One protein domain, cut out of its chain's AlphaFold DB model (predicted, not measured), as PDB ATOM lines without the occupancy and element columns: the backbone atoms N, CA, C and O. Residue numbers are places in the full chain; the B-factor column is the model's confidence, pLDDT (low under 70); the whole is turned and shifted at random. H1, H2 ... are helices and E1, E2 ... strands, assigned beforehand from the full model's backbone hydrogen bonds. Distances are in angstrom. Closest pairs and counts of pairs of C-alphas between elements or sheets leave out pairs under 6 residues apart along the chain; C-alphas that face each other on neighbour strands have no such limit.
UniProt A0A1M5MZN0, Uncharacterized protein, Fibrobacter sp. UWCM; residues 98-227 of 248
ATOM      1  N   PRO A  98     -65.704 -55.464  -3.877       84.75
ATOM      2  CA  PRO A  98     -64.559 -54.706  -3.386       84.75
ATOM      3  C   PRO A  98     -63.262 -55.324  -3.924       84.75
ATOM      4  O   PRO A  98     -63.023 -56.518  -3.747       84.75
ATOM      5  N   LEU A  99     -62.433 -54.511  -4.580       82.50
ATOM      6  CA  LEU A  99     -61.169 -54.952  -5.178       82.50
ATOM      7  C   LEU A  99     -59.965 -54.540  -4.336       82.50
ATOM      8  O   LEU A  99     -59.131 -55.375  -3.995       82.50
ATOM      9  N   TYR A 100     -59.902 -53.257  -3.976       82.06
ATOM     10  CA  TYR A 100     -58.761 -52.678  -3.273       82.06
ATOM     11  C   TYR A 100     -59.224 -51.729  -2.178       82.06
ATOM     12  O   TYR A 100     -60.239 -51.042  -2.291       82.06
ATOM     13  N   THR A 101     -58.452 -51.676  -1.103       75.75
ATOM     14  CA  THR A 101     -58.568 -50.653  -0.067       75.75
ATOM     15  C   THR A 101     -57.171 -50.080   0.112       75.75
ATOM     16  O   THR A 101     -56.342 -50.742   0.742       75.75
ATOM     17  N   PRO A 102     -56.868 -48.901  -0.458       63.97
ATOM     18  CA  PRO A 102     -55.593 -48.248  -0.218       63.97
ATOM     19  C   PRO A 102     -55.386 -48.085   1.292       63.97
ATOM     20  O   PRO A 102     -56.140 -47.397   1.973       63.97
ATOM     21  N   SER A 103     -54.398 -48.784   1.844       57.69
ATOM     22  CA  SER A 103     -53.985 -48.672   3.244       57.69
ATOM     23  C   SER A 103     -52.472 -48.604   3.281       57.69
ATOM     24  O   SER A 103     -51.784 -49.618   3.378       57.69
ATOM     25  N   VAL A 104     -51.943 -47.386   3.189       51.53
ATOM     26  CA  VAL A 104     -50.507 -47.121   3.328       51.53
ATOM     27  C   VAL A 104     -50.325 -46.037   4.389       51.53
ATOM     28  O   VAL A 104     -50.033 -44.880   4.092       51.53
ATOM     29  N   GLY A 105     -50.575 -46.408   5.650       57.38
ATOM     30  CA  GLY A 105     -50.692 -45.451   6.758       57.38
ATOM     31  C   GLY A 105     -51.891 -44.515   6.568       57.38
ATOM     32  O   GLY A 105     -52.639 -44.656   5.608       57.38
ATOM     33  N   GLU A 106     -52.093 -43.548   7.457       59.94
ATOM     34  CA  GLU A 106     -53.243 -42.616   7.473       59.94
ATOM     35  C   GLU A 106     -53.273 -41.609   6.291       59.94
ATOM     36  O   GLU A 106     -53.762 -40.486   6.404       59.94
ATOM     37  N   LYS A 107     -52.703 -41.989   5.143       69.56
ATOM     38  CA  LYS A 107     -52.504 -41.163   3.955       69.56
ATOM     39  C   LYS A 107     -53.745 -41.043   3.099       69.56
ATOM     40  O   LYS A 107     -54.150 -39.940   2.777       69.56
ATOM     41  N   VAL A 108     -54.364 -42.169   2.771       73.56
ATOM     42  CA  VAL A 108     -55.529 -42.206   1.884       73.56
ATOM     43  C   VAL A 108     -56.576 -43.083   2.521       73.56
ATOM     44  O   VAL A 108     -56.280 -44.198   2.943       73.56
ATOM     45  N   LEU A 109     -57.801 -42.582   2.591       77.25
ATOM     46  CA  LEU A 109     -58.957 -43.342   3.035       77.25
ATOM     47  C   LEU A 109     -59.867 -43.527   1.831       77.25
ATOM     48  O   LEU A 109     -60.579 -42.598   1.458       77.25
ATOM     49  N   GLY A 110     -59.845 -44.704   1.216       82.44
ATOM     50  CA  GLY A 110     -60.694 -44.991   0.068       82.44
ATOM     51  C   GLY A 110     -60.795 -46.473  -0.242       82.44
ATOM     52  O   GLY A 110     -60.220 -47.309   0.454       82.44
ATOM     53  N   TYR A 111     -61.546 -46.792  -1.287       83.69
ATOM     54  CA  TYR A 111     -61.678 -48.145  -1.811       83.69
ATOM     55  C   TYR A 111     -61.996 -48.112  -3.305       83.69
ATOM     56  O   TYR A 111     -62.571 -47.145  -3.811       83.69
ATOM     57  N   ILE A 112     -61.628 -49.190  -3.993       86.44
ATOM     58  CA  ILE A 112     -61.983 -49.449  -5.388       86.44
ATOM     59  C   ILE A 112     -62.966 -50.611  -5.413       86.44
ATOM     60  O   ILE A 112     -62.728 -51.656  -4.801       86.44
ATOM     61  N   SER A 113     -64.078 -50.427  -6.113       86.12
ATOM     62  CA  SER A 113     -65.116 -51.433  -6.319       86.12
ATOM     63  C   SER A 113     -65.384 -51.649  -7.799       86.12
ATOM     64  O   SER A 113     -65.396 -50.697  -8.577       86.12
ATOM     65  N   ALA A 114     -65.640 -52.899  -8.165       85.31
ATOM     66  CA  ALA A 114     -66.125 -53.277  -9.480       85.31
ATOM     67  C   ALA A 114     -67.618 -53.594  -9.453       85.31
ATOM     68  O   ALA A 114     -68.118 -54.248  -8.541       85.31
ATOM     69  N   PHE A 115     -68.302 -53.188 -10.512       85.69
ATOM     70  CA  PHE A 115     -69.693 -53.499 -10.802       85.69
ATOM     71  C   PHE A 115     -69.717 -54.260 -12.125       85.69
ATOM     72  O   PHE A 115     -69.983 -53.691 -13.183       85.69
ATOM     73  N   TYR A 116     -69.345 -55.544 -12.084       84.31
ATOM     74  CA  TYR A 116     -69.139 -56.345 -13.297       84.31
ATOM     75  C   TYR A 116     -70.406 -56.489 -14.146       84.31
ATOM     76  O   TYR A 116     -70.314 -56.509 -15.365       84.31
ATOM     77  N   GLU A 117     -71.589 -56.527 -13.530       79.25
ATOM     78  CA  GLU A 117     -72.867 -56.569 -14.258       79.25
ATOM     79  C   GLU A 117     -73.168 -55.266 -15.016       79.25
ATOM     80  O   GLU A 117     -73.877 -55.274 -16.021       79.25
ATOM     81  N   GLU A 118     -72.617 -54.142 -14.556       81.12
ATOM     82  CA  GLU A 118     -72.781 -52.822 -15.176       81.12
ATOM     83  C   GLU A 118     -71.551 -52.379 -15.974       81.12
ATOM     84  O   GLU A 118     -71.526 -51.258 -16.500       81.12
ATOM     85  N   ASN A 119     -70.558 -53.269 -16.083       87.19
ATOM     86  CA  ASN A 119     -69.272 -53.044 -16.722       87.19
ATOM     87  C   ASN A 119     -68.553 -51.783 -16.216       87.19
ATOM     88  O   ASN A 119     -68.099 -50.958 -17.014       87.19
ATOM     89  N   GLY A 120     -68.474 -51.605 -14.893       88.38
ATOM     90  CA  GLY A 120     -67.919 -50.390 -14.298       88.38
ATOM     91  C   GLY A 120     -66.968 -50.592 -13.123       88.38
ATOM     92  O   GLY A 120     -66.999 -51.616 -12.444       88.38
ATOM     93  N   ILE A 121     -66.140 -49.574 -12.888       90.44
ATOM     94  CA  ILE A 121     -65.281 -49.408 -11.711       90.44
ATOM     95  C   ILE A 121     -65.645 -48.091 -11.029       90.44
ATOM     96  O   ILE A 121     -65.888 -47.083 -11.694       90.44
ATOM     97  N   GLN A 122     -65.617 -48.090  -9.702       88.19
ATOM     98  CA  GLN A 122     -65.703 -46.896  -8.875       88.19
ATOM     99  C   GLN A 122     -64.531 -46.857  -7.905       88.19
ATOM    100  O   GLN A 122     -64.272 -47.830  -7.198       88.19
ATOM    101  N   TYR A 123     -63.889 -45.703  -7.811       88.81
ATOM    102  CA  TYR A 123     -63.095 -45.318  -6.661       88.81
ATOM    103  C   TYR A 123     -63.827 -44.240  -5.874       88.81
ATOM    104  O   TYR A 123     -64.376 -43.284  -6.429       88.81
ATOM    105  N   SER A 124     -63.821 -44.396  -4.558       84.00
ATOM    106  CA  SER A 124     -64.284 -43.372  -3.634       84.00
ATOM    107  C   SER A 124     -63.285 -43.258  -2.504       84.00
ATOM    108  O   SER A 124     -63.013 -44.238  -1.804       84.00
ATOM    109  N   GLY A 125     -62.728 -42.066  -2.329       82.62
ATOM    110  CA  GLY A 125     -61.726 -41.846  -1.304       82.62
ATOM    111  C   GLY A 125     -61.496 -40.388  -0.956       82.62
ATOM    112  O   GLY A 125     -62.127 -39.482  -1.493       82.62
ATOM    113  N   ARG A 126     -60.608 -40.173   0.008       84.25
ATOM    114  CA  ARG A 126     -60.147 -38.858   0.451       84.25
ATOM    115  C   ARG A 126     -58.740 -38.940   1.024       84.25
ATOM    116  O   ARG A 126     -58.357 -39.971   1.582       84.25
ATOM    117  N   ASP A 127     -58.031 -37.828   0.963       84.44
ATOM    118  CA  ASP A 127     -56.741 -37.609   1.615       84.44
ATOM    119  C   ASP A 127     -56.776 -36.248   2.360       84.44
ATOM    120  O   ASP A 127     -57.850 -35.684   2.609       84.44
ATOM    121  N   GLY A 128     -55.626 -35.724   2.785       82.75
ATOM    122  CA  GLY A 128     -55.525 -34.400   3.415       82.75
ATOM    123  C   GLY A 128     -55.825 -33.207   2.491       82.75
ATOM    124  O   GLY A 128     -56.052 -32.097   2.985       82.75
ATOM    125  N   THR A 129     -55.839 -33.419   1.176       84.38
ATOM    126  CA  THR A 129     -56.011 -32.403   0.130       84.38
ATOM    127  C   THR A 129     -57.437 -32.362  -0.404       84.38
ATOM    128  O   THR A 129     -57.935 -31.265  -0.666       84.38
ATOM    129  N   GLY A 130     -58.131 -33.499  -0.511       85.38
ATOM    130  CA  GLY A 130     -59.484 -33.524  -1.069       85.38
ATOM    131  C   GLY A 130     -60.283 -34.804  -0.844       85.38
ATOM    132  O   GLY A 130     -59.854 -35.747  -0.179       85.38
ATOM    133  N   ALA A 131     -61.492 -34.800  -1.399       85.44
ATOM    134  CA  ALA A 131     -62.325 -35.971  -1.635       85.44
ATOM    135  C   ALA A 131     -62.418 -36.239  -3.138       85.44
ATOM    136  O   ALA A 131     -62.510 -35.314  -3.950       85.44
ATOM    137  N   TYR A 132     -62.420 -37.522  -3.473       85.69
ATOM    138  CA  TYR A 132     -62.165 -38.035  -4.805       85.69
ATOM    139  C   TYR A 132     -63.219 -39.072  -5.186       85.69
ATOM    140  O   TYR A 132     -63.406 -40.074  -4.486       85.69
ATOM    141  N   GLY A 133     -63.882 -38.843  -6.315       88.06
ATOM    142  CA  GLY A 133     -64.796 -39.778  -6.957       88.06
ATOM    143  C   GLY A 133     -64.350 -40.026  -8.390       88.06
ATOM    144  O   GLY A 133     -64.433 -39.135  -9.231       88.06
ATOM    145  N   VAL A 134     -63.893 -41.240  -8.683       89.25
ATOM    146  CA  VAL A 134     -63.483 -41.628 -10.041       89.25
ATOM    147  C   VAL A 134     -64.308 -42.817 -10.487       89.25
ATOM    148  O   VAL A 134     -64.462 -43.786  -9.746       89.25
ATOM    149  N   TYR A 135     -64.822 -42.754 -11.709       89.12
ATOM    150  CA  TYR A 135     -65.692 -43.778 -12.263       89.12
ATOM    151  C   TYR A 135     -65.208 -44.157 -13.655       89.12
ATOM    152  O   TYR A 135     -64.928 -43.287 -14.478       89.12
ATOM    153  N   TYR A 136     -65.168 -45.454 -13.933       90.69
ATOM    154  CA  TYR A 136     -64.954 -45.974 -15.275       90.69
ATOM    155  C   TYR A 136     -66.130 -46.839 -15.698       90.69
ATOM    156  O   TYR A 136     -66.702 -47.556 -14.876       90.69
ATOM    157  N   ARG A 137     -66.466 -46.809 -16.988       87.19
ATOM    158  CA  ARG A 137     -67.463 -47.701 -17.582       87.19
ATOM    159  C   ARG A 137     -67.055 -48.138 -18.980       87.19
ATOM    160  O   ARG A 137     -66.637 -47.304 -19.782       87.19
ATOM    161  N   LEU A 138     -67.219 -49.423 -19.282       85.56
ATOM    162  CA  LEU A 138     -67.093 -49.927 -20.648       85.56
ATOM    163  C   LEU A 138     -68.427 -49.787 -21.371       85.56
ATOM    164  O   LEU A 138     -69.466 -50.213 -20.867       85.56
ATOM    165  N   LEU A 139     -68.383 -49.190 -22.557       78.94
ATOM    166  CA  LEU A 139     -69.522 -49.057 -23.456       78.94
ATOM    167  C   LEU A 139     -69.181 -49.655 -24.818       78.94
ATOM    168  O   LEU A 139     -68.019 -49.690 -25.225       78.94
ATOM    169  N   GLU A 140     -70.209 -50.061 -25.549       72.06
ATOM    170  CA  GLU A 140     -70.094 -50.493 -26.936       72.06
ATOM    171  C   GLU A 140     -71.127 -49.750 -27.783       72.06
ATOM    172  O   GLU A 140     -72.301 -49.648 -27.413       72.06
ATOM    173  N   LYS A 141     -70.683 -49.203 -28.916       61.25
ATOM    174  CA  LYS A 141     -71.542 -48.543 -29.900       61.25
ATOM    175  C   LYS A 141     -70.975 -48.789 -31.292       61.25
ATOM    176  O   LYS A 141     -69.778 -48.635 -31.496       61.25
ATOM    177  N   ASP A 142     -71.831 -49.160 -32.243       66.00
ATOM    178  CA  ASP A 142     -71.456 -49.369 -33.651       66.00
ATOM    179  C   ASP A 142     -70.244 -50.315 -33.833       66.00
ATOM    180  O   ASP A 142     -69.382 -50.082 -34.675       66.00
ATOM    181  N   ALA A 143     -70.181 -51.384 -33.025       69.50
ATOM    182  CA  ALA A 143     -69.077 -52.356 -32.950       69.50
ATOM    183  C   ALA A 143     -67.712 -51.793 -32.489       69.50
ATOM    184  O   ALA A 143     -66.704 -52.498 -32.539       69.50
ATOM    185  N   GLN A 144     -67.670 -50.550 -32.003       65.69
ATOM    186  CA  GLN A 144     -66.514 -49.963 -31.330       65.69
ATOM    187  C   GLN A 144     -66.732 -49.982 -29.813       65.69
ATOM    188  O   GLN A 144     -67.799 -49.618 -29.312       65.69
ATOM    189  N   ARG A 145     -65.696 -50.381 -29.072       74.75
ATOM    190  CA  ARG A 145     -65.683 -50.336 -27.606       74.75
ATOM    191  C   ARG A 145     -65.048 -49.039 -27.117       74.75
ATOM    192  O   ARG A 145     -64.102 -48.527 -27.726       74.75
ATOM    193  N   TYR A 146     -65.546 -48.554 -25.986       78.44
ATOM    194  CA  TYR A 146     -65.109 -47.322 -25.340       78.44
ATOM    195  C   TYR A 146     -64.930 -47.520 -23.840       78.44
ATOM    196  O   TYR A 146     -65.678 -48.265 -23.207       78.44
ATOM    197  N   VAL A 147     -63.977 -46.790 -23.273       86.69
ATOM    198  CA  VAL A 147     -63.866 -46.544 -21.837       86.69
ATOM    199  C   VAL A 147     -64.345 -45.122 -21.590       86.69
ATOM    200  O   VAL A 147     -63.759 -44.168 -22.102       86.69
ATOM    201  N   VAL A 148     -65.399 -44.974 -20.797       84.12
ATOM    202  CA  VAL A 148     -65.803 -43.676 -20.256       84.12
ATOM    203  C   VAL A 148     -65.160 -43.512 -18.897       84.12
ATOM    204  O   VAL A 148     -65.351 -44.356 -18.026       84.12
ATOM    205  N   TRP A 149     -64.421 -42.426 -18.723       89.88
ATOM    206  CA  TRP A 149     -63.782 -42.031 -17.480       89.88
ATOM    207  C   TRP A 149     -64.439 -40.754 -16.967       89.88
ATOM    208  O   TRP A 149     -64.390 -39.728 -17.643       89.88
ATOM    209  N   LEU A 150     -65.063 -40.815 -15.794       87.12
ATOM    210  CA  LEU A 150     -65.567 -39.647 -15.076       87.12
ATOM    211  C   LEU A 150     -64.714 -39.387 -13.847       87.12
ATOM    212  O   LEU A 150     -64.315 -40.317 -13.141       87.12
ATOM    213  N   TRP A 151     -64.503 -38.111 -13.564       87.50
ATOM    214  CA  TRP A 151     -63.726 -37.670 -12.423       87.50
ATOM    215  C   TRP A 151     -64.433 -36.486 -11.764       87.50
ATOM    216  O   TRP A 151     -64.683 -35.457 -12.391       87.50
ATOM    217  N   SER A 152     -64.775 -36.667 -10.490       84.69
ATOM    218  CA  SER A 152     -65.496 -35.722  -9.644       84.69
ATOM    219  C   SER A 152     -64.730 -35.517  -8.340       84.69
ATOM    220  O   SER A 152     -64.659 -36.432  -7.518       84.69
ATOM    221  N   ASN A 153     -64.146 -34.335  -8.144       84.75
ATOM    222  CA  ASN A 153     -63.377 -34.020  -6.937       84.75
ATOM    223  C   ASN A 153     -63.918 -32.800  -6.204       84.75
ATOM    224  O   ASN A 153     -64.458 -31.866  -6.796       84.75
ATOM    225  N   THR A 154     -63.650 -32.772  -4.903       83.50
ATOM    226  CA  THR A 154     -63.703 -31.563  -4.081       83.50
ATOM    227  C   THR A 154     -62.375 -31.413  -3.352       83.50
ATOM    228  O   THR A 154     -61.987 -32.291  -2.585       83.50
ATOM    229  N   MET A 155     -61.683 -30.297  -3.561       82.75
ATOM    230  CA  MET A 155     -60.410 -30.003  -2.907       82.75
ATOM    231  C   MET A 155     -60.643 -29.151  -1.656       82.75
ATOM    232  O   MET A 155     -61.273 -28.094  -1.693       82.75
ATOM    233  N   TYR A 156     -60.108 -29.586  -0.519       76.81
ATOM    234  CA  TYR A 156     -60.119 -28.812   0.723       76.81
ATOM    235  C   TYR A 156     -59.066 -27.696   0.679       76.81
ATOM    236  O   TYR A 156     -59.307 -26.568   1.131       76.81
ATOM    237  N   GLN A 157     -57.901 -27.993   0.092       65.50
ATOM    238  CA  GLN A 157     -56.745 -27.096   0.016       65.50
ATOM    239  C   GLN A 157     -56.323 -26.814  -1.437       65.50
ATOM    240  O   GLN A 157     -56.591 -27.617  -2.317       65.50
ATOM    241  N   ALA A 158     -55.685 -25.652  -1.633       64.19
ATOM    242  CA  ALA A 158     -55.004 -25.130  -2.830       64.19
ATOM    243  C   ALA A 158     -55.673 -25.317  -4.214       64.19
ATOM    244  O   ALA A 158     -55.791 -26.418  -4.740       64.19
ATOM    245  N   GLU A 159     -55.949 -24.192  -4.882       76.00
ATOM    246  CA  GLU A 159     -56.269 -24.125  -6.321       76.00
ATOM    247  C   GLU A 159     -55.222 -24.865  -7.181       76.00
ATOM    248  O   GLU A 159     -55.570 -25.522  -8.156       76.00
ATOM    249  N   GLU A 160     -53.951 -24.866  -6.762       81.75
ATOM    250  CA  GLU A 160     -52.851 -25.562  -7.442       81.75
ATOM    251  C   GLU A 160     -53.054 -27.081  -7.561       81.75
ATOM    252  O   GLU A 160     -52.744 -27.658  -8.603       81.75
ATOM    253  N   ALA A 161     -53.590 -27.738  -6.523       82.25
ATOM    254  CA  ALA A 161     -53.845 -29.180  -6.558       82.25
ATOM    255  C   ALA A 161     -54.958 -29.516  -7.557       82.25
ATOM    256  O   ALA A 161     -54.845 -30.474  -8.318       82.25
ATOM    257  N   CYS A 162     -55.993 -28.676  -7.610       87.00
ATOM    258  CA  CYS A 162     -57.041 -28.792  -8.615       87.00
ATOM    259  C   CYS A 162     -56.491 -28.613 -10.036       87.00
ATOM    260  O   CYS A 162     -56.758 -29.441 -10.906       87.00
ATOM    261  N   VAL A 163     -55.677 -27.574 -10.270       87.94
ATOM    262  CA  VAL A 163     -55.090 -27.308 -11.594       87.94
ATOM    263  C   VAL A 163     -54.195 -28.465 -12.035       87.94
ATOM    264  O   VAL A 163     -54.251 -28.879 -13.193       87.94
ATOM    265  N   LYS A 164     -53.402 -29.030 -11.117       88.12
ATOM    266  CA  LYS A 164     -52.558 -30.199 -11.395       88.12
ATOM    267  C   LYS A 164     -53.389 -31.406 -11.844       88.12
ATOM    268  O   LYS A 164     -53.053 -32.017 -12.859       88.12
ATOM    269  N   ASP A 165     -54.458 -31.728 -11.120       88.94
ATOM    270  CA  ASP A 165     -55.328 -32.866 -11.438       88.94
ATOM    271  C   ASP A 165     -56.083 -32.654 -12.762       88.94
ATOM    272  O   ASP A 165     -56.160 -33.573 -13.581       88.94
ATOM    273  N   LEU A 166     -56.550 -31.427 -13.035       89.56
ATOM    274  CA  LEU A 166     -57.147 -31.051 -14.321       89.56
ATOM    275  C   LEU A 166     -56.174 -31.268 -15.487       89.56
ATOM    276  O   LEU A 166     -56.524 -31.912 -16.477       89.56
ATOM    277  N   MET A 167     -54.947 -30.750 -15.369       90.75
ATOM    278  CA  MET A 167     -53.927 -30.886 -16.412       90.75
ATOM    279  C   MET A 167     -53.565 -32.351 -16.657       90.75
ATOM    280  O   MET A 167     -53.470 -32.772 -17.809       90.75
ATOM    281  N   PHE A 168     -53.412 -33.137 -15.586       91.75
ATOM    282  CA  PHE A 168     -53.162 -34.572 -15.691       91.75
ATOM    283  C   PHE A 168     -54.285 -35.282 -16.454       91.75
ATOM    284  O   PHE A 168     -54.015 -36.057 -17.376       91.75
ATOM    285  N   PHE A 169     -55.544 -35.002 -16.106       90.69
ATOM    286  CA  PHE A 169     -56.696 -35.613 -16.762       90.69
ATOM    287  C   PHE A 169     -56.751 -35.272 -18.252       90.69
ATOM    288  O   PHE A 169     -56.918 -36.161 -19.090       90.69
ATOM    289  N   GLN A 170     -56.567 -33.994 -18.595       87.44
ATOM    290  CA  GLN A 170     -56.543 -33.523 -19.982       87.44
ATOM    291  C   GLN A 170     -55.422 -34.185 -20.786       87.44
ATOM    292  O   GLN A 170     -55.659 -34.668 -21.896       87.44
ATOM    293  N   GLU A 171     -54.215 -34.252 -20.219       88.69
ATOM    294  CA  GLU A 171     -53.070 -34.896 -20.857       88.69
ATOM    295  C   GLU A 171     -53.347 -36.383 -21.106       88.69
ATOM    296  O   GLU A 171     -53.188 -36.860 -22.232       88.69
ATOM    297  N   LYS A 172     -53.820 -37.112 -20.089       89.25
ATOM    298  CA  LYS A 172     -54.145 -38.539 -20.215       89.25
ATOM    299  C   LYS A 172     -55.259 -38.799 -21.213       89.25
ATOM    300  O   LYS A 172     -55.146 -39.734 -22.007       89.25
ATOM    301  N   CYS A 173     -56.298 -37.969 -21.212       82.38
ATOM    302  CA  CYS A 173     -57.372 -38.068 -22.187       82.38
ATOM    303  C   CYS A 173     -56.830 -37.884 -23.611       82.38
ATOM    304  O   CYS A 173     -57.043 -38.733 -24.475       82.38
ATOM    305  N   SER A 174     -56.026 -36.840 -23.840       79.00
ATOM    306  CA  SER A 174     -55.431 -36.568 -25.152       79.00
ATOM    307  C   SER A 174     -54.463 -37.662 -25.613       79.00
ATOM    308  O   SER A 174     -54.466 -38.002 -26.796       79.00
ATOM    309  N   GLN A 175     -53.642 -38.220 -24.716       84.31
ATOM    310  CA  GLN A 175     -52.704 -39.309 -25.037       84.31
ATOM    311  C   GLN A 175     -53.425 -40.570 -25.535       84.31
ATOM    312  O   GLN A 175     -52.877 -41.304 -26.356       84.31
ATOM    313  N   ASN A 176     -54.657 -40.793 -25.076       78.00
ATOM    314  CA  ASN A 176     -55.497 -41.923 -25.472       78.00
ATOM    315  C   ASN A 176     -56.488 -41.577 -26.593       78.00
ATOM    316  O   ASN A 176     -57.432 -42.329 -26.830       78.00
ATOM    317  N   VAL A 177     -56.284 -40.453 -27.295       79.69
ATOM    318  CA  VAL A 177     -57.180 -39.974 -28.368       79.69
ATOM    319  C   VAL A 177     -58.626 -39.839 -27.867       79.69
ATOM    320  O   VAL A 177     -59.588 -40.152 -28.567       79.69
ATOM    321  N   GLY A 178     -58.774 -39.428 -26.609       70.75
ATOM    322  CA  GLY A 178     -60.059 -39.307 -25.949       70.75
ATOM    323  C   GLY A 178     -60.752 -37.975 -26.219       70.75
ATOM    324  O   GLY A 178     -60.115 -36.948 -26.462       70.75
ATOM    325  N   GLU A 179     -62.077 -37.996 -26.140       76.62
ATOM    326  CA  GLU A 179     -62.919 -36.802 -26.169       76.62
ATOM    327  C   GLU A 179     -63.084 -36.262 -24.745       76.62
ATOM    328  O   GLU A 179     -63.732 -36.892 -23.910       76.62
ATOM    329  N   PHE A 180     -62.464 -35.112 -24.469       80.88
ATOM    330  CA  PHE A 180     -62.476 -34.455 -23.162       80.88
ATOM    331  C   PHE A 180     -63.659 -33.493 -23.017       80.88
ATOM    332  O   PHE A 180     -63.920 -32.685 -23.912       80.88
ATOM    333  N   ALA A 181     -64.298 -33.500 -21.847       78.62
ATOM    334  CA  ALA A 181     -65.243 -32.466 -21.446       78.62
ATOM    335  C   ALA A 181     -64.991 -31.994 -20.008       78.62
ATOM    336  O   ALA A 181     -64.824 -32.802 -19.094       78.62
ATOM    337  N   ASP A 182     -65.039 -30.674 -19.839       79.31
ATOM    338  CA  ASP A 182     -65.065 -29.961 -18.563       79.31
ATOM    339  C   ASP A 182     -66.453 -29.334 -18.395       79.31
ATOM    340  O   ASP A 182     -66.893 -28.531 -19.230       79.31
ATOM    341  N   TYR A 183     -67.172 -29.753 -17.354       74.12
ATOM    342  CA  TYR A 183     -68.566 -29.365 -17.151       74.12
ATOM    343  C   TYR A 183     -68.739 -28.083 -16.344       74.12
ATOM    344  O   TYR A 183     -69.817 -27.485 -16.404       74.12
ATOM    345  N   ILE A 184     -67.712 -27.642 -15.621       72.50
ATOM    346  CA  ILE A 184     -67.774 -26.443 -14.790       72.50
ATOM    347  C   ILE A 184     -66.527 -25.619 -15.101       72.50
ATOM    348  O   ILE A 184     -65.471 -25.757 -14.501       72.50
ATOM    349  N   LYS A 185     -66.658 -24.716 -16.074       63.59
ATOM    350  CA  LYS A 185     -65.571 -23.798 -16.435       63.59
ATOM    351  C   LYS A 185     -65.138 -22.984 -15.207       63.59
ATOM    352  O   LYS A 185     -65.993 -22.518 -14.458       63.59
ATOM    353  N   ASP A 186     -63.826 -22.801 -15.047       65.12
ATOM    354  CA  ASP A 186     -63.166 -22.168 -13.887       65.12
ATOM    355  C   ASP A 186     -63.249 -22.977 -12.567       65.12
ATOM    356  O   ASP A 186     -63.082 -22.426 -11.476       65.12
ATOM    357  N   ASP A 187     -63.451 -24.296 -12.661       65.75
ATOM    358  CA  ASP A 187     -63.706 -25.228 -11.548       65.75
ATOM    359  C   ASP A 187     -62.700 -25.137 -10.386       65.75
ATOM    360  O   ASP A 187     -63.048 -25.218  -9.204       65.75
ATOM    361  N   CYS A 188     -61.435 -24.859 -10.699       76.75
ATOM    362  CA  CYS A 188     -60.399 -24.763  -9.679       76.75
ATOM    363  C   CYS A 188     -60.503 -23.535  -8.777       76.75
ATOM    364  O   CYS A 188     -60.081 -23.617  -7.621       76.75
ATOM    365  N   ALA A 189     -61.159 -22.460  -9.223       70.75
ATOM    366  CA  ALA A 189     -61.505 -21.346  -8.342       70.75
ATOM    367  C   ALA A 189     -62.565 -21.762  -7.303       70.75
ATOM    368  O   ALA A 189     -62.528 -21.315  -6.153       70.75
ATOM    369  N   ALA A 190     -63.481 -22.657  -7.686       72.88
ATOM    370  CA  ALA A 190     -64.478 -23.260  -6.802       72.88
ATOM    371  C   ALA A 190     -63.947 -24.484  -6.030       72.88
ATOM    372  O   ALA A 190     -64.655 -25.029  -5.183       72.88
ATOM    373  N   LYS A 191     -62.685 -24.876  -6.271       79.44
ATOM    374  CA  LYS A 191     -62.034 -26.075  -5.718       79.44
ATOM    375  C   LYS A 191     -62.769 -27.374  -6.049       79.44
ATOM    376  O   LYS A 191     -62.687 -28.347  -5.296       79.44
ATOM    377  N   THR A 192     -63.478 -27.403  -7.163       82.31
ATOM    378  CA  THR A 192     -64.186 -28.583  -7.652       82.31
ATOM    379  C   THR A 192     -63.583 -29.024  -8.974       82.31
ATOM    380  O   THR A 192     -62.911 -28.247  -9.641       82.31
ATOM    381  N   LEU A 193     -63.750 -30.299  -9.313       82.50
ATOM    382  CA  LEU A 193     -63.516 -30.796 -10.666       82.50
ATOM    383  C   LEU A 193     -64.705 -31.646 -11.069       82.50
ATOM    384  O   LEU A 193     -65.071 -32.558 -10.326       82.50
ATOM    385  N   SER A 194     -65.256 -31.398 -12.252       83.88
ATOM    386  CA  SER A 194     -66.192 -32.300 -12.910       83.88
ATOM    387  C   SER A 194     -65.812 -32.507 -14.368       83.88
ATOM    388  O   SER A 194     -66.143 -31.716 -15.253       83.88
ATOM    389  N   LEU A 195     -65.118 -33.616 -14.605       82.81
ATOM    390  CA  LEU A 195     -64.476 -33.924 -15.874       82.81
ATOM    391  C   LEU A 195     -64.973 -35.257 -16.425       82.81
ATOM    392  O   LEU A 195     -65.314 -36.181 -15.678       82.81
ATOM    393  N   SER A 196     -64.957 -35.376 -17.749       85.31
ATOM    394  CA  SER A 196     -65.091 -36.668 -18.414       85.31
ATOM    395  C   SER A 196     -64.140 -36.818 -19.588       85.31
ATOM    396  O   SER A 196     -63.737 -35.840 -20.221       85.31
ATOM    397  N   CYS A 197     -63.799 -38.067 -19.875       82.06
ATOM    398  CA  CYS A 197     -63.081 -38.463 -21.066       82.06
ATOM    399  C   CYS A 197     -63.696 -39.742 -21.636       82.06
ATOM    400  O   CYS A 197     -63.897 -40.713 -20.903       82.06
ATOM    401  N   VAL A 198     -63.961 -39.768 -22.940       80.38
ATOM    402  CA  VAL A 198     -64.341 -40.996 -23.655       80.38
ATOM    403  C   VAL A 198     -63.187 -41.426 -24.532       80.38
ATOM    404  O   VAL A 198     -62.809 -40.706 -25.450       80.38
ATOM    405  N   MET A 199     -62.635 -42.602 -24.254       81.12
ATOM    406  CA  MET A 199     -61.474 -43.141 -24.958       81.12
ATOM    407  C   MET A 199     -61.878 -44.396 -25.733       81.12
ATOM    408  O   MET A 199     -62.554 -45.261 -25.166       81.12
ATOM    409  N   PRO A 200     -61.481 -44.550 -27.007       74.94
ATOM    410  CA  PRO A 200     -61.645 -45.821 -27.699       74.94
ATOM    411  C   PRO A 200     -60.807 -46.905 -27.007       74.94
ATOM    412  O   PRO A 200     -59.686 -46.653 -26.567       74.94
ATOM    413  N   THR A 201     -61.325 -48.131 -26.936       77.25
ATOM    414  CA  THR A 201     -60.548 -49.297 -26.494       77.25
ATOM    415  C   THR A 201     -60.571 -50.383 -27.557       77.25
ATOM    416  O   THR A 201     -61.625 -50.776 -28.050       77.25
ATOM    417  N   ASN A 202     -59.380 -50.870 -27.905       69.38
ATOM    418  CA  ASN A 202     -59.181 -51.980 -28.838       69.38
ATOM    419  C   ASN A 202     -58.774 -53.255 -28.093       69.38
ATOM    420  O   ASN A 202     -58.128 -54.130 -28.665       69.38
ATOM    421  N   SER A 203     -59.078 -53.331 -26.794       75.12
ATOM    422  CA  SER A 203     -58.713 -54.487 -25.989       75.12
ATOM    423  C   SER A 203     -59.397 -55.744 -26.524       75.12
ATOM    424  O   SER A 203     -60.622 -55.795 -26.647       75.12
ATOM    425  N   GLU A 204     -58.597 -56.767 -26.811       81.19
ATOM    426  CA  GLU A 204     -59.079 -58.115 -27.131       81.19
ATOM    427  C   GLU A 204     -59.491 -58.889 -25.866       81.19
ATOM    428  O   GLU A 204     -60.015 -59.999 -25.951       81.19
ATOM    429  N   LEU A 205     -59.257 -58.308 -24.683       82.44
ATOM    430  CA  LEU A 205     -59.617 -58.899 -23.402       82.44
ATOM    431  C   LEU A 205     -61.135 -58.844 -23.164       82.44
ATOM    432  O   LEU A 205     -61.838 -57.934 -23.632       82.44
ATOM    433  N   GLY A 206     -61.622 -59.800 -22.368       87.44
ATOM    434  CA  GLY A 206     -62.989 -59.781 -21.852       87.44
ATOM    435  C   GLY A 206     -63.226 -58.590 -20.918       87.44
ATOM    436  O   GLY A 206     -62.285 -58.068 -20.323       87.44
ATOM    437  N   ASP A 207     -64.485 -58.159 -20.776       89.62
ATOM    438  CA  ASP A 207     -64.859 -56.973 -19.985       89.62
ATOM    439  C   ASP A 207     -64.279 -57.002 -18.566       89.62
ATOM    440  O   ASP A 207     -63.697 -56.019 -18.117       89.62
ATOM    441  N   LYS A 208     -64.363 -58.150 -17.884       93.12
ATOM    442  CA  LYS A 208     -63.808 -58.312 -16.537       93.12
ATOM    443  C   LYS A 208     -62.302 -58.038 -16.481       93.12
ATOM    444  O   LYS A 208     -61.868 -57.304 -15.603       93.12
ATOM    445  N   ASP A 209     -61.527 -58.585 -17.411       93.25
ATOM    446  CA  ASP A 209     -60.070 -58.413 -17.424       93.25
ATOM    447  C   ASP A 209     -59.682 -56.957 -17.725       93.25
ATOM    448  O   ASP A 209     -58.732 -56.427 -17.151       93.25
ATOM    449  N   VAL A 210     -60.451 -56.277 -18.586       92.31
ATOM    450  CA  VAL A 210     -60.282 -54.836 -18.828       92.31
ATOM    451  C   VAL A 210     -60.566 -54.036 -17.558       92.31
ATOM    452  O   VAL A 210     -59.781 -53.158 -17.202       92.31
ATOM    453  N   LEU A 211     -61.663 -54.335 -16.860       93.00
ATOM    454  CA  LEU A 211     -62.039 -53.649 -15.620       93.00
ATOM    455  C   LEU A 211     -61.016 -53.884 -14.505       93.00
ATOM    456  O   LEU A 211     -60.659 -52.938 -13.806       93.00
ATOM    457  N   ASP A 212     -60.506 -55.108 -14.369       94.06
ATOM    458  CA  ASP A 212     -59.473 -55.442 -13.386       94.06
ATOM    459  C   ASP A 212     -58.158 -54.698 -13.687       94.06
ATOM    460  O   ASP A 212     -57.519 -54.186 -12.767       94.06
ATOM    461  N   SER A 213     -57.784 -54.559 -14.967       94.19
ATOM    462  CA  SER A 213     -56.628 -53.747 -15.379       94.19
ATOM    463  C   SER A 213     -56.816 -52.271 -15.027       94.19
ATOM    464  O   SER A 213     -55.920 -51.663 -14.449       94.19
ATOM    465  N   ILE A 214     -57.990 -51.700 -15.326       94.06
ATOM    466  CA  ILE A 214     -58.315 -50.307 -14.980       94.06
ATOM    467  C   ILE A 214     -58.247 -50.100 -13.464       94.06
ATOM    468  O   ILE A 214     -57.717 -49.093 -13.001       94.06
ATOM    469  N   ALA A 215     -58.768 -51.046 -12.682       93.25
ATOM    470  CA  ALA A 215     -58.740 -50.966 -11.228       93.25
ATOM    471  C   ALA A 215     -57.306 -50.986 -10.671       93.25
ATOM    472  O   ALA A 215     -57.008 -50.218  -9.758       93.25
ATOM    473  N   ALA A 216     -56.418 -51.815 -11.228       92.88
ATOM    474  CA  ALA A 216     -55.013 -51.874 -10.822       92.88
ATOM    475  C   ALA A 216     -54.234 -50.594 -11.185       92.88
ATOM    476  O   ALA A 216     -53.448 -50.088 -10.375       92.88
ATOM    477  N   ASP A 217     -54.480 -50.042 -12.376       91.88
ATOM    478  CA  ASP A 217     -53.891 -48.768 -12.802       91.88
ATOM    479  C   ASP A 217     -54.379 -47.612 -11.914       91.88
ATOM    480  O   ASP A 217     -53.591 -46.752 -11.512       91.88
ATOM    481  N   LEU A 218     -55.668 -47.616 -11.554       91.88
ATOM    482  CA  LEU A 218     -56.261 -46.627 -10.658       91.88
ATOM    483  C   LEU A 218     -55.693 -46.718  -9.238       91.88
ATOM    484  O   LEU A 218     -55.366 -45.685  -8.661       91.88
ATOM    485  N   ASP A 219     -55.536 -47.922  -8.685       90.31
ATOM    486  CA  ASP A 219     -54.909 -48.117  -7.369       90.31
ATOM    487  C   ASP A 219     -53.487 -47.540  -7.348       90.31
ATOM    488  O   ASP A 219     -53.139 -46.740  -6.476       90.31
ATOM    489  N   SER A 220     -52.700 -47.855  -8.379       89.38
ATOM    490  CA  SER A 220     -51.339 -47.335  -8.543       89.38
ATOM    491  C   SER A 220     -51.330 -45.806  -8.629       89.38
ATOM    492  O   SER A 220     -50.570 -45.145  -7.918       89.38
ATOM    493  N   PHE A 221     -52.226 -45.227  -9.435       89.88
ATOM    494  CA  PHE A 221     -52.362 -43.777  -9.565       89.88
ATOM    495  C   PHE A 221     -52.677 -43.096  -8.227       89.88
ATOM    496  O   PHE A 221     -52.022 -42.110  -7.875       89.88
ATOM    497  N   VAL A 222     -53.654 -43.622  -7.481       88.25
ATOM    498  CA  VAL A 222     -54.077 -43.088  -6.175       88.25
ATOM    499  C   VAL A 222     -52.902 -43.081  -5.200       88.25
ATOM    500  O   VAL A 222     -52.652 -42.073  -4.538       88.25
ATOM    501  N   LEU A 223     -52.149 -44.181  -5.133       84.38
ATOM    502  CA  LEU A 223     -50.999 -44.311  -4.235       84.38
ATOM    503  C   LEU A 223     -49.870 -43.328  -4.571       84.38
ATOM    504  O   LEU A 223     -49.210 -42.816  -3.663       84.38
ATOM    505  N   GLU A 224     -49.652 -43.050  -5.854       86.44
ATOM    506  CA  GLU A 224     -48.611 -42.128  -6.314       86.44
ATOM    507  C   GLU A 224     -49.003 -40.654  -6.147       86.44
ATOM    508  O   GLU A 224     -48.158 -39.830  -5.786       86.44
ATOM    509  N   ASN A 225     -50.270 -40.306  -6.394       84.94
ATOM    510  CA  ASN A 225     -50.688 -38.910  -6.573       84.94
ATOM    511  C   ASN A 225     -51.512 -38.345  -5.416       84.94
ATOM    512  O   ASN A 225     -51.424 -37.145  -5.153       84.94
ATOM    513  N   TRP A 226     -52.266 -39.178  -4.700       87.00
ATOM    514  CA  TRP A 226     -53.202 -38.749  -3.657       87.00
ATOM    515  C   TRP A 226     -52.817 -39.311  -2.303       87.00
ATOM    516  O   TRP A 226     -53.603 -39.982  -1.657       87.00
ATOM    517  N   SER A 227     -51.575 -39.072  -1.886       80.50
ATOM    518  CA  SER A 227     -50.981 -39.672  -0.687       80.50
ATOM    519  C   SER A 227     -50.811 -38.691   0.480       80.50
ATOM    520  O   SER A 227     -50.021 -38.951   1.397       80.50
TER     521      SER A 227
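This is residues 98 to 227 of the 248 residues of an uncharacterized protein of Fibrobacter sp. UWCM (UniProt A0A1M5MZN0). One twisted sheet of seven strands makes a wall, with two helices over one face and no named helix on the other. H1 covers the part with E7 and E6, while the sheet curls round H2 at the part with E1 to E4; the two helices stay apart. The printed part has 130 residues, with elements in the order E1 E2 E3 E4 E5 H1 E6 E7 H2, and the antiparallel sheet runs E1 E2 E3 E4 E5 E7 E6. The class is mixed, helices and strands. The whole is compact, with a radius of gyration of the C-alphas of 14.7 A and spans of 43 by 34 by 21 A.

E1 is residues 98 to 100, with C-alpha 98 at (-64.559, -54.706, -3.386). E2 is residues 109 to 115, 20.2 A long, and E3 is residues 120 to 126, 20.3 A. E4, residues 130 to 141, measures 34.7 A, and E5, residues 144 to 155, measures 35.3 A and ends with C-alpha 155 at (-60.410, -30.003, -2.907). H1 is residues 159 to 175, 24.4 A. E6 is residues 179 to 182, and E7 is residues 192 to 201, 28.2 A. H2 is residues 207 to 225, 26.6 A, with C-alpha 225 at (-50.688, -38.910, -6.573).

E1 to E5 form a meander, each strand the antiparallel neighbour of the one before. N 99 and O 112 join E1 to E2 within hydrogen-bond range at 2.9 A; N 113 and O 122, at 2.8 A, do so for E2 and E3. For E3 and E4 the pair N 123 and O 134 is at 2.8 A, and for the hairpin E4 and E5 N 135 and O 150 is at 2.9 A. E5, H1 and E6 make a split strand-helix-strand unit, with E7 between the two strands in the sheet and a right-handed crossover. N 149 and O 197 of E5 and E7 are 2.8 A apart, and N 181 and O 196 of E6 and E7 2.9 A. H1 and H2 lie on the same face, making two layers, helices on one face of a sheet. H1 has a height over the sheet of 9.0 A and runs along the strands, at 11 degrees to E7 on the local plane; its closest C-alphas to E7 are Cys 173 and Cys 197, 5.8 A. H2 is on the sheet too; its closest C-alphas to E3 are Leu 211 and Ile 121, 6.6 A. In H1 and H2 every O i to N i+4 pair is within hydrogen-bond range.

The C-alphas farthest apart are those of Gly 105 and Asp 142, 45.6 A. The printed part has no cut and no long link. The mean pLDDT of the printed part is 81.7; it is under 70 at residues 102 to 107, 141 to 144, 157 to 158, 185 to 187 and 202.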